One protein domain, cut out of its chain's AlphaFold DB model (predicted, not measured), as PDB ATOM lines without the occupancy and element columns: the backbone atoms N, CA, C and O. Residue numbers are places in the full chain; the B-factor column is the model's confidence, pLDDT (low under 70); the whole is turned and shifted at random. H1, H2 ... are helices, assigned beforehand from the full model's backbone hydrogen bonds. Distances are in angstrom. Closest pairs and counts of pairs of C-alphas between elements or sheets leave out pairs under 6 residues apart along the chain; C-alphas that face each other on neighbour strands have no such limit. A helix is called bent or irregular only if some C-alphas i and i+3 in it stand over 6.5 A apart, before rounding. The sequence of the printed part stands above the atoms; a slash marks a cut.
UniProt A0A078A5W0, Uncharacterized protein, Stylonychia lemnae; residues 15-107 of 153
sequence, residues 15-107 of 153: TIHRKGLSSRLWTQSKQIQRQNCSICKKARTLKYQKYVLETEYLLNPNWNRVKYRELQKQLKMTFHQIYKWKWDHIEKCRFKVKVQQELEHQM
ATOM      1  N   THR A  15      28.216  32.936  14.941       68.31
ATOM      2  CA  THR A  15      28.628  32.659  13.554       68.31
ATOM      3  C   THR A  15      28.262  33.808  12.606       68.31
ATOM      4  O   THR A  15      29.034  34.118  11.699       68.31
ATOM      5  N   ILE A  16      27.106  34.443  12.825       67.38
ATOM      6  CA  ILE A  16      26.647  35.635  12.094       67.38
ATOM      7  C   ILE A  16      27.622  36.798  12.326       67.38
ATOM      8  O   ILE A  16      28.137  37.364  11.361       67.38
ATOM      9  N   HIS A  17      27.946  37.071  13.594       65.31
ATOM     10  CA  HIS A  17      28.867  38.134  13.998       65.31
ATOM     11  C   HIS A  17      30.286  37.918  13.448       65.31
ATOM     12  O   HIS A  17      30.864  38.820  12.851       65.31
ATOM     13  N   ARG A  18      30.833  36.697  13.554       70.69
ATOM     14  CA  ARG A  18      32.176  36.353  13.044       70.69
ATOM     15  C   ARG A  18      32.314  36.517  11.525       70.69
ATOM     16  O   ARG A  18      33.416  36.738  11.036       70.69
ATOM     17  N   LYS A  19      31.217  36.391  10.774       69.44
ATOM     18  CA  LYS A  19      31.194  36.604   9.319       69.44
ATOM     19  C   LYS A  19      30.873  38.047   8.917       69.44
ATOM     20  O   LYS A  19      30.775  38.308   7.723       69.44
ATOM     21  N   GLY A  20      30.679  38.956   9.876       76.94
ATOM     22  CA  GLY A  20      30.338  40.357   9.609       76.94
ATOM     23  C   GLY A  20      28.973  40.551   8.941       76.94
ATOM     24  O   GLY A  20      28.727  41.587   8.332       76.94
ATOM     25  N   LEU A  21      28.083  39.556   9.011       74.62
ATOM     26  CA  LEU A  21      26.763  39.632   8.387       74.62
ATOM     27  C   LEU A  21      25.739  40.146   9.396       74.62
ATOM     28  O   LEU A  21      25.740  39.745  10.555       74.62
ATOM     29  N   SER A  22      24.801  40.980   8.948       81.50
ATOM     30  CA  SER A  22      23.622  41.289   9.759       81.50
ATOM     31  C   SER A  22      22.698  40.064   9.844       81.50
ATOM     32  O   SER A  22      22.637  39.244   8.923       81.50
ATOM     33  N   SER A  23      21.932  39.940  10.934       77.00
ATOM     34  CA  SER A  23      20.977  38.830  11.133       77.00
ATOM     35  C   SER A  23      19.992  38.677   9.959       77.00
ATOM     36  O   SER A  23      19.689  37.565   9.507       77.00
ATOM     37  N   ARG A  24      19.555  39.807   9.388       81.06
ATOM     38  CA  ARG A  24      18.676  39.848   8.214       81.06
ATOM     39  C   ARG A  24      19.350  39.255   6.975       81.06
ATOM     40  O   ARG A  24      18.765  38.380   6.336       81.06
ATOM     41  N   LEU A  25      20.580  39.680   6.668       81.88
ATOM     42  CA  LEU A  25      21.344  39.164   5.526       81.88
ATOM     43  C   LEU A  25      21.620  37.668   5.675       81.88
ATOM     44  O   LEU A  25      21.416  36.914   4.730       81.88
ATOM     45  N   TRP A  26      21.979  37.212   6.877       80.00
ATOM     46  CA  TRP A  26      22.168  35.787   7.147       80.00
ATOM     47  C   TRP A  26      20.906  34.962   6.885       80.00
ATOM     48  O   TRP A  26      20.967  33.909   6.242       80.00
ATOM     49  N   THR A  27      19.756  35.443   7.359       82.19
ATOM     50  CA  THR A  27      18.466  34.770   7.160       82.19
ATOM     51  C   THR A  27      18.133  34.674   5.673       82.19
ATOM     52  O   THR A  27      17.775  33.598   5.191       82.19
ATOM     53  N   GLN A  28      18.345  35.761   4.927       86.19
ATOM     54  CA  GLN A  28      18.162  35.794   3.480       86.19
ATOM     55  C   GLN A  28      19.113  34.823   2.763       86.19
ATOM     56  O   GLN A  28      18.659  34.009   1.958       86.19
ATOM     57  N   SER A  29      20.405  34.810   3.108       83.31
ATOM     58  CA  SER A  29      21.379  33.862   2.550       83.31
ATOM     59  C   SER A  29      21.004  32.409   2.853       83.31
ATOM     60  O   SER A  29      21.109  31.547   1.981       83.31
ATOM     61  N   LYS A  30      20.514  32.115   4.062       82.00
ATOM     62  CA  LYS A  30      20.025  30.777   4.427       82.00
ATOM     63  C   LYS A  30      18.761  30.397   3.674       82.00
ATOM     64  O   LYS A  30      18.613  29.236   3.292       82.00
ATOM     65  N   GLN A  31      17.865  31.346   3.439       84.19
ATOM     66  CA  GLN A  31      16.671  31.123   2.637       84.19
ATOM     67  C   GLN A  31      17.031  30.811   1.182       84.19
ATOM     68  O   GLN A  31      16.531  29.818   0.658       84.19
ATOM     69  N   ILE A  32      17.962  31.559   0.585       83.88
ATOM     70  CA  ILE A  32      18.507  31.292  -0.756       83.88
ATOM     71  C   ILE A  32      19.195  29.919  -0.790       83.88
ATOM     72  O   ILE A  32      18.912  29.100  -1.662       83.88
ATOM     73  N   GLN A  33      20.024  29.597   0.209       81.94
ATOM     74  CA  GLN A  33      20.673  28.286   0.319       81.94
ATOM     75  C   GLN A  33      19.641  27.149   0.375       81.94
ATOM     76  O   GLN A  33      19.780  26.149  -0.327       81.94
ATOM     77  N   ARG A  34      18.576  27.300   1.173       78.62
ATOM     78  CA  ARG A  34      17.469  26.330   1.250       78.62
ATOM     79  C   ARG A  34      16.690  26.240  -0.059       78.62
ATOM     80  O   ARG A  34      16.238  25.153  -0.410       78.62
ATOM     81  N   GLN A  35      16.505  27.359  -0.753       83.31
ATOM     82  CA  GLN A  35      15.847  27.405  -2.055       83.31
ATOM     83  C   GLN A  35      16.686  26.742  -3.141       83.31
ATOM     84  O   GLN A  35      16.092  26.185  -4.049       83.31
ATOM     85  N   ASN A  36      18.013  26.740  -3.038       86.00
ATOM     86  CA  ASN A  36      18.899  26.160  -4.049       86.00
ATOM     87  C   ASN A  36      19.306  24.712  -3.734       86.00
ATOM     88  O   ASN A  36      19.559  23.934  -4.651       86.00
ATOM     89  N   CYS A  37      19.297  24.312  -2.462       91.12
ATOM     90  CA  CYS A  37      19.663  22.965  -2.037       91.12
ATOM     91  C   CYS A  37      18.639  21.912  -2.496       91.12
ATOM     92  O   CYS A  37      17.460  21.962  -2.137       91.12
ATOM     93  N   SER A  38      19.106  20.902  -3.236       89.31
ATOM     94  CA  SER A  38      18.293  19.782  -3.730       89.31
ATOM     95  C   SER A  38      17.616  18.993  -2.603       89.31
ATOM     96  O   SER A  38      16.427  18.684  -2.691       89.31
ATOM     97  N   ILE A  39      18.335  18.730  -1.506       90.12
ATOM     98  CA  ILE A  39      17.816  18.018  -0.327       90.12
ATOM     99  C   ILE A  39      16.676  18.818   0.314       90.12
ATOM    100  O   ILE A  39      15.607  18.271   0.584       90.12
ATOM    101  N   CYS A  40      16.865  20.128   0.509       87.38
ATOM    102  CA  CYS A  40      15.838  20.995   1.084       87.38
ATOM    103  C   CYS A  40      14.600  21.108   0.182       87.38
ATOM    104  O   CYS A  40      13.477  21.079   0.691       87.38
ATOM    105  N   LYS A  41      14.785  21.191  -1.144       88.19
ATOM    106  CA  LYS A  41      13.680  21.146  -2.116       88.19
ATOM    107  C   LYS A  41      12.892  19.844  -1.979       88.19
ATOM    108  O   LYS A  41      11.676  19.892  -1.802       88.19
ATOM    109  N   LYS A  42      13.579  18.697  -1.979       90.06
ATOM    110  CA  LYS A  42      12.954  17.373  -1.833       90.06
ATOM    111  C   LYS A  42      12.168  17.261  -0.526       90.06
ATOM    112  O   LYS A  42      11.019  16.832  -0.546       90.06
ATOM    113  N   ALA A  43      12.742  17.708   0.591       89.56
ATOM    114  CA  ALA A  43      12.066  17.708   1.888       89.56
ATOM    115  C   ALA A  43      10.792  18.571   1.889       89.56
ATOM    116  O   ALA A  43       9.770  18.162   2.440       89.56
ATOM    117  N   ARG A  44      10.821  19.743   1.240       89.12
ATOM    118  CA  ARG A  44       9.639  20.605   1.097       89.12
ATOM    119  C   ARG A  44       8.545  19.926   0.274       89.12
ATOM    120  O   ARG A  44       7.394  19.939   0.700       89.12
ATOM    121  N   THR A  45       8.904  19.312  -0.852       92.81
ATOM    122  CA  THR A  45       7.958  18.564  -1.690       92.81
ATOM    123  C   THR A  45       7.326  17.414  -0.912       92.81
ATOM    124  O   THR A  45       6.107  17.298  -0.904       92.81
ATOM    125  N   LEU A  46       8.123  16.626  -0.183       93.50
ATOM    126  CA  LEU A  46       7.617  15.535   0.656       93.50
ATOM    127  C   LEU A  46       6.667  16.044   1.751       93.50
ATOM    128  O   LEU A  46       5.630  15.436   1.999       93.50
ATOM    129  N   LYS A  47       6.992  17.180   2.385       93.69
ATOM    130  CA  LYS A  47       6.123  17.803   3.394       93.69
ATOM    131  C   LYS A  47       4.783  18.232   2.793       93.69
ATOM    132  O   LYS A  47       3.747  17.984   3.400       93.69
ATOM    133  N   TYR A  48       4.806  18.842   1.609       94.81
ATOM    134  CA  TYR A  48       3.594  19.224   0.884       94.81
ATOM    135  C   TYR A  48       2.758  18.001   0.482       94.81
ATOM    136  O   TYR A  48       1.566  17.966   0.764       94.81
ATOM    137  N   GLN A  49       3.387  16.975  -0.100       96.19
ATOM    138  CA  GLN A  49       2.719  15.725  -0.478       96.19
ATOM    139  C   GLN A  49       2.029  15.077   0.719       96.19
ATOM    140  O   GLN A  49       0.849  14.743   0.641       96.19
ATOM    141  N   LYS A  50       2.741  14.963   1.845       94.69
ATOM    142  CA  LYS A  50       2.182  14.425   3.085       94.69
ATOM    143  C   LYS A  50       0.976  15.237   3.557       94.69
ATOM    144  O   LYS A  50      -0.049  14.646   3.857       94.69
ATOM    145  N   TYR A  51       1.093  16.564   3.592       94.62
ATOM    146  CA  TYR A  51       0.004  17.441   4.022       94.62
ATOM    147  C   TYR A  51      -1.260  17.251   3.175       94.62
ATOM    148  O   TYR A  51      -2.336  17.062   3.726       94.62
ATOM    149  N   VAL A  52      -1.132  17.254   1.843       96.31
ATOM    150  CA  VAL A  52      -2.286  17.072   0.948       96.31
ATOM    151  C   VAL A  52      -2.935  15.708   1.167       96.31
ATOM    152  O   VAL A  52      -4.152  15.633   1.299       96.31
ATOM    153  N   LEU A  53      -2.138  14.640   1.248       95.56
ATOM    154  CA  LEU A  53      -2.652  13.290   1.475       95.56
ATOM    155  C   LEU A  53      -3.360  13.158   2.833       95.56
ATOM    156  O   LEU A  53      -4.418  12.538   2.897       95.56
ATOM    157  N   GLU A  54      -2.810  13.750   3.898       93.94
ATOM    158  CA  GLU A  54      -3.442  13.771   5.224       93.94
ATOM    159  C   GLU A  54      -4.784  14.508   5.183       93.94
ATOM    160  O   GLU A  54      -5.788  13.949   5.613       93.94
ATOM    161  N   THR A  55      -4.827  15.712   4.612       92.38
ATOM    162  CA  THR A  55      -6.058  16.509   4.509       92.38
ATOM    163  C   THR A  55      -7.139  15.790   3.701       92.38
ATOM    164  O   THR A  55      -8.273  15.663   4.151       92.38
ATOM    165  N   GLU A  56      -6.787  15.249   2.535       93.94
ATOM    166  CA  GLU A  56      -7.719  14.524   1.661       93.94
ATOM    167  C   GLU A  56      -8.230  13.222   2.289       93.94
ATOM    168  O   GLU A  56      -9.360  12.801   2.038       93.94
ATOM    169  N   TYR A  57      -7.410  12.575   3.120       92.69
ATOM    170  CA  TYR A  57      -7.809  11.368   3.834       92.69
ATOM    171  C   TYR A  57      -8.759  11.689   4.990       92.69
ATOM    172  O   TYR A  57      -9.719  10.953   5.207       92.69
ATOM    173  N   LEU A  58      -8.500  12.780   5.718       88.56
ATOM    174  CA  LEU A  58      -9.368  13.251   6.799       88.56
ATOM    175  C   LEU A  58     -10.748  13.668   6.276       88.56
ATOM    176  O   LEU A  58     -11.743  13.390   6.935       88.56
ATOM    177  N   LEU A  59     -10.811  14.278   5.087       89.06
ATOM    178  CA  LEU A  59     -12.074  14.646   4.442       89.06
ATOM    179  C   LEU A  59     -12.870  13.421   3.980       89.06
ATOM    180  O   LEU A  59     -14.065  13.318   4.244       89.06
ATOM    181  N   ASN A  60     -12.224  12.495   3.266       90.06
ATOM    182  CA  ASN A  60     -12.863  11.261   2.828       90.06
ATOM    183  C   ASN A  60     -11.836  10.120   2.729       90.06
ATOM    184  O   ASN A  60     -11.075  10.070   1.762       90.06
ATOM    185  N   PRO A  61     -11.841   9.140   3.647       90.38
ATOM    186  CA  PRO A  61     -10.895   8.025   3.604       90.38
ATOM    187  C   PRO A  61     -11.177   7.036   2.457       90.38
ATOM    188  O   PRO A  61     -10.304   6.247   2.077       90.38
ATOM    189  N   ASN A  62     -12.364   7.062   1.852       91.94
ATOM    190  CA  ASN A  62     -12.800   6.124   0.818       91.94
ATOM    191  C   ASN A  62     -12.525   6.653  -0.600       91.94
ATOM    192  O   ASN A  62     -13.430   6.906  -1.391       91.94
ATOM    193  N   TRP A  63     -11.243   6.800  -0.944       94.56
ATOM    194  CA  TRP A  63     -10.832   7.239  -2.284       94.56
ATOM    195  C   TRP A  63     -11.191   6.243  -3.394       94.56
ATOM    196  O   TRP A  63     -10.785   5.079  -3.354       94.56
ATOM    197  N   ASN A  64     -11.871   6.745  -4.427       95.88
ATOM    198  CA  ASN A  64     -12.140   6.037  -5.676       95.88
ATOM    199  C   ASN A  64     -10.971   6.186  -6.678       95.88
ATOM    200  O   ASN A  64     -10.032   6.961  -6.476       95.88
ATOM    201  N   ARG A  65     -11.026   5.458  -7.803       95.94
ATOM    202  CA  ARG A  65      -9.977   5.490  -8.843       95.94
ATOM    203  C   ARG A  65      -9.771   6.884  -9.454       95.94
ATOM    204  O   ARG A  65      -8.652   7.204  -9.850       95.94
ATOM    205  N   VAL A  66     -10.824   7.698  -9.527       97.19
ATOM    206  CA  VAL A  66     -10.757   9.078 -10.036       97.19
ATOM    207  C   VAL A  66      -9.910   9.937  -9.100       97.19
ATOM    208  O   VAL A  66      -8.943  10.547  -9.554       97.19
ATOM    209  N   LYS A  67     -10.160   9.863  -7.789       97.12
ATOM    210  CA  LYS A  67      -9.401  10.595  -6.774       97.12
ATOM    211  C   LYS A  67      -7.922  10.224  -6.781       97.12
ATOM    212  O   LYS A  67      -7.067  11.101  -6.716       97.12
ATOM    213  N   TYR A  68      -7.591   8.940  -6.942       97.25
ATOM    214  CA  TYR A  68      -6.190   8.544  -7.106       97.25
ATOM    215  C   TYR A  68      -5.544   9.213  -8.325       97.25
ATOM    216  O   TYR A  68      -4.433   9.718  -8.206       97.25
ATOM    217  N   ARG A  69      -6.228   9.275  -9.477       97.88
ATOM    218  CA  ARG A  69      -5.693   9.945 -10.677       97.88
ATOM    219  C   ARG A  69      -5.486  11.446 -10.458       97.88
ATOM    220  O   ARG A  69      -4.486  11.984 -10.930       97.88
ATOM    221  N   GLU A  70      -6.395  12.108  -9.752       97.69
ATOM    222  CA  GLU A  70      -6.251  13.521  -9.377       97.69
ATOM    223  C   GLU A  70      -5.013  13.735  -8.502       97.69
ATOM    224  O   GLU A  70      -4.142  14.538  -8.842       97.69
ATOM    225  N   LEU A  71      -4.873  12.936  -7.440       97.56
ATOM    226  CA  LEU A  71      -3.733  13.001  -6.526       97.56
ATOM    227  C   LEU A  71      -2.408  12.693  -7.237       97.56
ATOM    228  O   LEU A  71      -1.406  13.354  -6.972       97.56
ATOM    229  N   GLN A  72      -2.387  11.746  -8.180       97.69
ATOM    230  CA  GLN A  72      -1.199  11.467  -8.996       97.69
ATOM    231  C   GLN A  72      -0.761  12.696  -9.800       97.69
ATOM    232  O   GLN A  72       0.427  13.028  -9.803       97.69
ATOM    233  N   LYS A  73      -1.706  13.386 -10.454       97.06
ATOM    234  CA  LYS A  73      -1.421  14.601 -11.235       97.06
ATOM    235  C   LYS A  73      -0.936  15.740 -10.342       97.06
ATOM    236  O   LYS A  73       0.057  16.386 -10.667       97.06
ATOM    237  N   GLN A  74      -1.601  15.955  -9.209       96.81
ATOM    238  CA  GLN A  74      -1.291  17.050  -8.291       96.81
ATOM    239  C   GLN A  74       0.049  16.853  -7.574       96.81
ATOM    240  O   GLN A  74       0.852  17.780  -7.472       96.81
ATOM    241  N   LEU A  75       0.308  15.643  -7.076       96.88
ATOM    242  CA  LEU A  75       1.461  15.352  -6.222       96.88
ATOM    243  C   LEU A  75       2.669  14.819  -6.985       96.88
ATOM    244  O   LEU A  75       3.748  14.705  -6.399       96.88
ATOM    245  N   LYS A  76       2.503  14.498  -8.274       96.44
ATOM    246  CA  LYS A  76       3.514  13.831  -9.108       96.44
ATOM    247  C   LYS A  76       4.017  12.532  -8.465       96.44
ATOM    248  O   LYS A  76       5.209  12.238  -8.478       96.44
ATOM    249  N   MET A  77       3.099  11.776  -7.863       96.75
ATOM    250  CA  MET A  77       3.361  10.478  -7.237       96.75
ATOM    251  C   MET A  77       2.750   9.358  -8.076       96.75
ATOM    252  O   MET A  77       1.770   9.564  -8.796       96.75
ATOM    253  N   THR A  78       3.309   8.154  -7.983       97.69
ATOM    254  CA  THR A  78       2.709   6.985  -8.632       97.69
ATOM    255  C   THR A  78       1.490   6.502  -7.848       97.69
ATOM    256  O   THR A  78       1.389   6.702  -6.637       97.69
ATOM    257  N   PHE A  79       0.568   5.819  -8.533       97.12
ATOM    258  CA  PHE A  79      -0.599   5.205  -7.897       97.12
ATOM    259  C   PHE A  79      -0.182   4.325  -6.713       97.12
ATOM    260  O   PHE A  79      -0.739   4.446  -5.628       97.12
ATOM    261  N   HIS A  80       0.847   3.495  -6.908       97.44
ATOM    262  CA  HIS A  80       1.345   2.585  -5.883       97.44
ATOM    263  C   HIS A  80       1.864   3.326  -4.642       97.44
ATOM    264  O   HIS A  80       1.575   2.910  -3.526       97.44
ATOM    265  N   GLN A  81       2.574   4.447  -4.812       97.00
ATOM    266  CA  GLN A  81       3.047   5.255  -3.682       97.00
ATOM    267  C   GLN A  81       1.887   5.835  -2.868       97.00
ATOM    268  O   GLN A  81       1.917   5.779  -1.641       97.00
ATOM    269  N   ILE A  82       0.862   6.366  -3.540       97.25
ATOM    270  CA  ILE A  82      -0.324   6.938  -2.882       97.25
ATOM    271  C   ILE A  82      -1.131   5.835  -2.187       97.25
ATOM    272  O   ILE A  82      -1.553   5.997  -1.045       97.25
ATOM    273  N   TYR A  83      -1.309   4.697  -2.858       96.00
ATOM    274  CA  TYR A  83      -2.002   3.531  -2.319       96.00
ATOM    275  C   TYR A  83      -1.301   2.983  -1.074       96.00
ATOM    276  O   TYR A  83      -1.941   2.807  -0.039       96.00
ATOM    277  N   LYS A  84       0.019   2.780  -1.144       95.88
ATOM    278  CA  LYS A  84       0.825   2.334  -0.005       95.88
ATOM    279  C   LYS A  84       0.758   3.333   1.146       95.88
ATOM    280  O   LYS A  84       0.499   2.934   2.274       95.88
ATOM    281  N   TRP A  85       0.914   4.629   0.857       95.38
ATOM    282  CA  TRP A  85       0.797   5.673   1.876       95.38
ATOM    283  C   TRP A  85      -0.545   5.596   2.605       95.38
ATOM    284  O   TRP A  85      -0.567   5.628   3.837       95.38
ATOM    285  N   LYS A  86      -1.644   5.446   1.850       93.69
ATOM    286  CA  LYS A  86      -2.992   5.323   2.402       93.69
ATOM    287  C   LYS A  86      -3.075   4.138   3.356       93.69
ATOM    288  O   LYS A  86      -3.523   4.333   4.477       93.69
ATOM    289  N   TRP A  87      -2.618   2.959   2.926       91.50
ATOM    290  CA  TRP A  87      -2.584   1.737   3.736       91.50
ATOM    291  C   TRP A  87      -1.785   1.904   5.030       91.50
ATOM    292  O   TRP A  87      -2.315   1.640   6.106       91.50
ATOM    293  N   ASP A  88      -0.567   2.438   4.939       90.19
ATOM    294  CA  ASP A  88       0.317   2.653   6.093       90.19
ATOM    295  C   ASP A  88      -0.266   3.655   7.117       90.19
ATOM    296  O   ASP A  88       0.149   3.688   8.279       90.19
ATOM    297  N   HIS A  89      -1.199   4.513   6.691       83.56
ATOM    298  CA  HIS A  89      -1.767   5.591   7.508       83.56
ATOM    299  C   HIS A  89      -3.215   5.346   7.945       83.56
ATOM    300  O   HIS A  89      -3.753   6.181   8.676       83.56
ATOM    301  N   ILE A  90      -3.828   4.207   7.593       80.12
ATOM    302  CA  ILE A  90      -5.206   3.878   8.004       80.12
ATOM    303  C   ILE A  90      -5.345   3.952   9.528       80.12
ATOM    304  O   ILE A  90      -6.238   4.625  10.037       80.12
ATOM    305  N   GLU A  91      -4.441   3.314  10.269       72.19
ATOM    306  CA  GLU A  91      -4.514   3.273  11.735       72.19
ATOM    307  C   GLU A  91      -4.197   4.631  12.374       72.19
ATOM    308  O   GLU A  91      -4.908   5.091  13.269       72.19
ATOM    309  N   LYS A  92      -3.171   5.325  11.865       74.12
ATOM    310  CA  LYS A  92      -2.710   6.612  12.411       74.12
ATOM    311  C   LYS A  92      -3.726   7.732  12.206       74.12
ATOM    312  O   LYS A  92      -3.886   8.584  13.081       74.12
ATOM    313  N   CYS A  93      -4.406   7.750  11.063       66.94
ATOM    314  CA  CYS A  93      -5.413   8.762  10.769       66.94
ATOM    315  C   CYS A  93      -6.760   8.442  11.431       66.94
ATOM    316  O   CYS A  93      -7.415   9.372  11.893       66.94
ATOM    317  N   ARG A  94      -7.146   7.162  11.580       67.56
ATOM    318  CA  ARG A  94      -8.357   6.773  12.334       67.56
ATOM    319  C   ARG A  94      -8.354   7.314  13.763       67.56
ATOM    320  O   ARG A  94      -9.386   7.786  14.228       67.56
ATOM    321  N   PHE A  95      -7.205   7.280  14.438       63.94
ATOM    322  CA  PHE A  95      -7.080   7.839  15.784       63.94
ATOM    323  C   PHE A  95      -7.319   9.358  15.801       63.94
ATOM    324  O   PHE A  95      -8.065   9.856  16.637       63.94
ATOM    325  N   LYS A  96      -6.755  10.093  14.833       66.50
ATOM    326  CA  LYS A  96      -6.945  11.549  14.720       66.50
ATOM    327  C   LYS A  96      -8.394  11.942  14.425       66.50
ATOM    328  O   LYS A  96      -8.870  12.911  15.001       66.50
ATOM    329  N   VAL A  97      -9.086  11.189  13.565       64.19
ATOM    330  CA  VAL A  97     -10.502  11.443  13.241       64.19
ATOM    331  C   VAL A  97     -11.382  11.290  14.484       64.19
ATOM    332  O   VAL A  97     -12.209  12.159  14.734       64.19
ATOM    333  N   LYS A  98     -11.165  10.245  15.298       63.75
ATOM    334  CA  LYS A  98     -11.909  10.052  16.557       63.75
ATOM    335  C   LYS A  98     -11.690  11.201  17.537       63.75
ATOM    336  O   LYS A  98     -12.656  11.780  18.012       63.75
ATOM    337  N   VAL A  99     -10.430  11.586  17.754       63.50
ATOM    338  CA  VAL A  99     -10.082  12.705  18.645       63.50
ATOM    339  C   VAL A  99     -10.723  14.015  18.179       63.50
ATOM    340  O   VAL A  99     -11.200  14.791  18.999       63.50
ATOM    341  N   GLN A 100     -10.761  14.273  16.869       62.56
ATOM    342  CA  GLN A 100     -11.356  15.499  16.340       62.56
ATOM    343  C   GLN A 100     -12.886  15.518  16.472       62.56
ATOM    344  O   GLN A 100     -13.439  16.540  16.866       62.56
ATOM    345  N   GLN A 101     -13.555  14.389  16.233       62.56
ATOM    346  CA  GLN A 101     -15.000  14.259  16.455       62.56
ATOM    347  C   GLN A 101     -15.369  14.409  17.938       62.56
ATOM    348  O   GLN A 101     -16.347  15.081  18.266       62.56
ATOM    349  N   GLU A 102     -14.562  13.841  18.837       60.91
ATOM    350  CA  GLU A 102     -14.717  14.000  20.288       60.91
ATOM    351  C   GLU A 102     -14.528  15.463  20.722       60.91
ATOM    352  O   GLU A 102     -15.296  15.963  21.542       60.91
ATOM    353  N   LEU A 103     -13.561  16.180  20.138       60.34
ATOM    354  CA  LEU A 103     -13.346  17.610  20.382       60.34
ATOM    355  C   LEU A 103     -14.507  18.473  19.881       60.34
ATOM    356  O   LEU A 103     -14.948  19.356  20.611       60.34
ATOM    357  N   GLU A 104     -15.029  18.211  18.682       59.25
ATOM    358  CA  GLU A 104     -16.194  18.922  18.136       59.25
ATOM    359  C   GLU A 104     -17.447  18.709  19.000       59.25
ATOM    360  O   GLU A 104     -18.194  19.655  19.231       59.25
ATOM    361  N   HIS A 105     -17.636  17.510  19.560       58.38
ATOM    362  CA  HIS A 105     -18.724  17.235  20.510       58.38
ATOM    363  C   HIS A 105     -18.514  17.897  21.882       58.38
ATOM    364  O   HIS A 105     -19.479  18.142  22.604       58.38
ATOM    365  N   GLN A 106     -17.268  18.210  22.252       55.84
ATOM    366  CA  GLN A 106     -16.938  18.921  23.490       55.84
ATOM    367  C   GLN A 106     -16.919  20.448  23.346       55.84
ATOM    368  O   GLN A 106     -16.835  21.144  24.365       55.84
ATOM    369  N   MET A 107     -17.026  20.994  22.129       48.56
ATOM    370  CA  MET A 107     -17.208  22.433  21.933       48.56
ATOM    371  C   MET A 107     -18.612  22.821  22.410       48.56
ATOM    372  O   MET A 107     -19.575  22.826  21.646       48.56
TER     373      MET A 107
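This is residues 15 to 107 of the 153 residues of an uncharacterized protein of Stylonychia lemnae (UniProt A0A078A5W0). An open, angular chain of helices is strung along one long helix, H3: H2 meets one end of H3 as an L, with the short H1 beyond it, and at the other end a loose head is made of H4 and the bent helix H5. In the head, H4 turns back opposite to H3, arm H5a packs crosswise on H4, and arm H5b crosses the end of H3, its residues 98 to 106 sticking out free with residue 107. The printed part has 93 residues with five named helices, H1 to H5 in order, and no named strand; its class is all helix. It is extended, with a radius of gyration of the C-alphas of 19.4 A, and its outline is flat, spanning 55 by 38 by 18 A.

H1, residues 15 to 18, begins with C-alpha 15 at (28.628, 32.659, 13.554). H2, residues 23 to 36, is 19.9 A long. H3, residues 38 to 59, is 31.9 A long and ends with C-alpha 59 at (-12.074, 14.646, 4.442). H4 holds residues 65 to 75 and is 15.3 A long. H5, residues 79 to 106, was assigned as one helix by its hydrogen bonds but is bent: C-alphas 88 and 91 are 7.5 A apart. Its arms are H5a, residues 79 to 88, 14.3 A long, and H5b, residues 91 to 106, 23.2 A long, ending with C-alpha 106 at (-16.938, 18.921, 23.490).

H1 and H2 are close but not clearly touching; their closest C-alphas, of Ile 16 and Ser 23, are 6.6 A apart. H2 and H3 only just touch, only at the corner by their link, with 3 pairs of C-alphas within 8 A, the closest those of Arg 34 and Cys 40 at 5.6 A; they are about perpendicular, at 80 degrees. H3 and H4 are close but not clearly touching, Gln 49 and Leu 75 having the closest C-alphas at 5.9 A, with a shallow tilt of 29 degrees, opposite ways. H4 and H5a touch, closest at the C-alphas of Gln 72 and Phe 79, 6.4 A apart, and are about perpendicular at 81 degrees. The arms H5a and H5b stand at a steep tilt of 62 degrees. H3, with residues 54 to 58 alone, touches residues 93 to 97 of H5b; the closest C-alphas, of Leu 58 and Val 97, are 6.8 A apart. H4 and H5b are apart. Every O i to N i+4 pair is within hydrogen-bond range in H2, H3, H4 and H5a, and 11 of 12 are in H5b; H1 is too short for such a pair.

The two C-alphas farthest apart, of Arg 18 and Asn 64, are 56.9 A apart. The printed part has no cut, and the four links between the helices are tight. The mean pLDDT of the printed part is 84.4, with residues 15 to 17, 19 and 93 to 107 under 70.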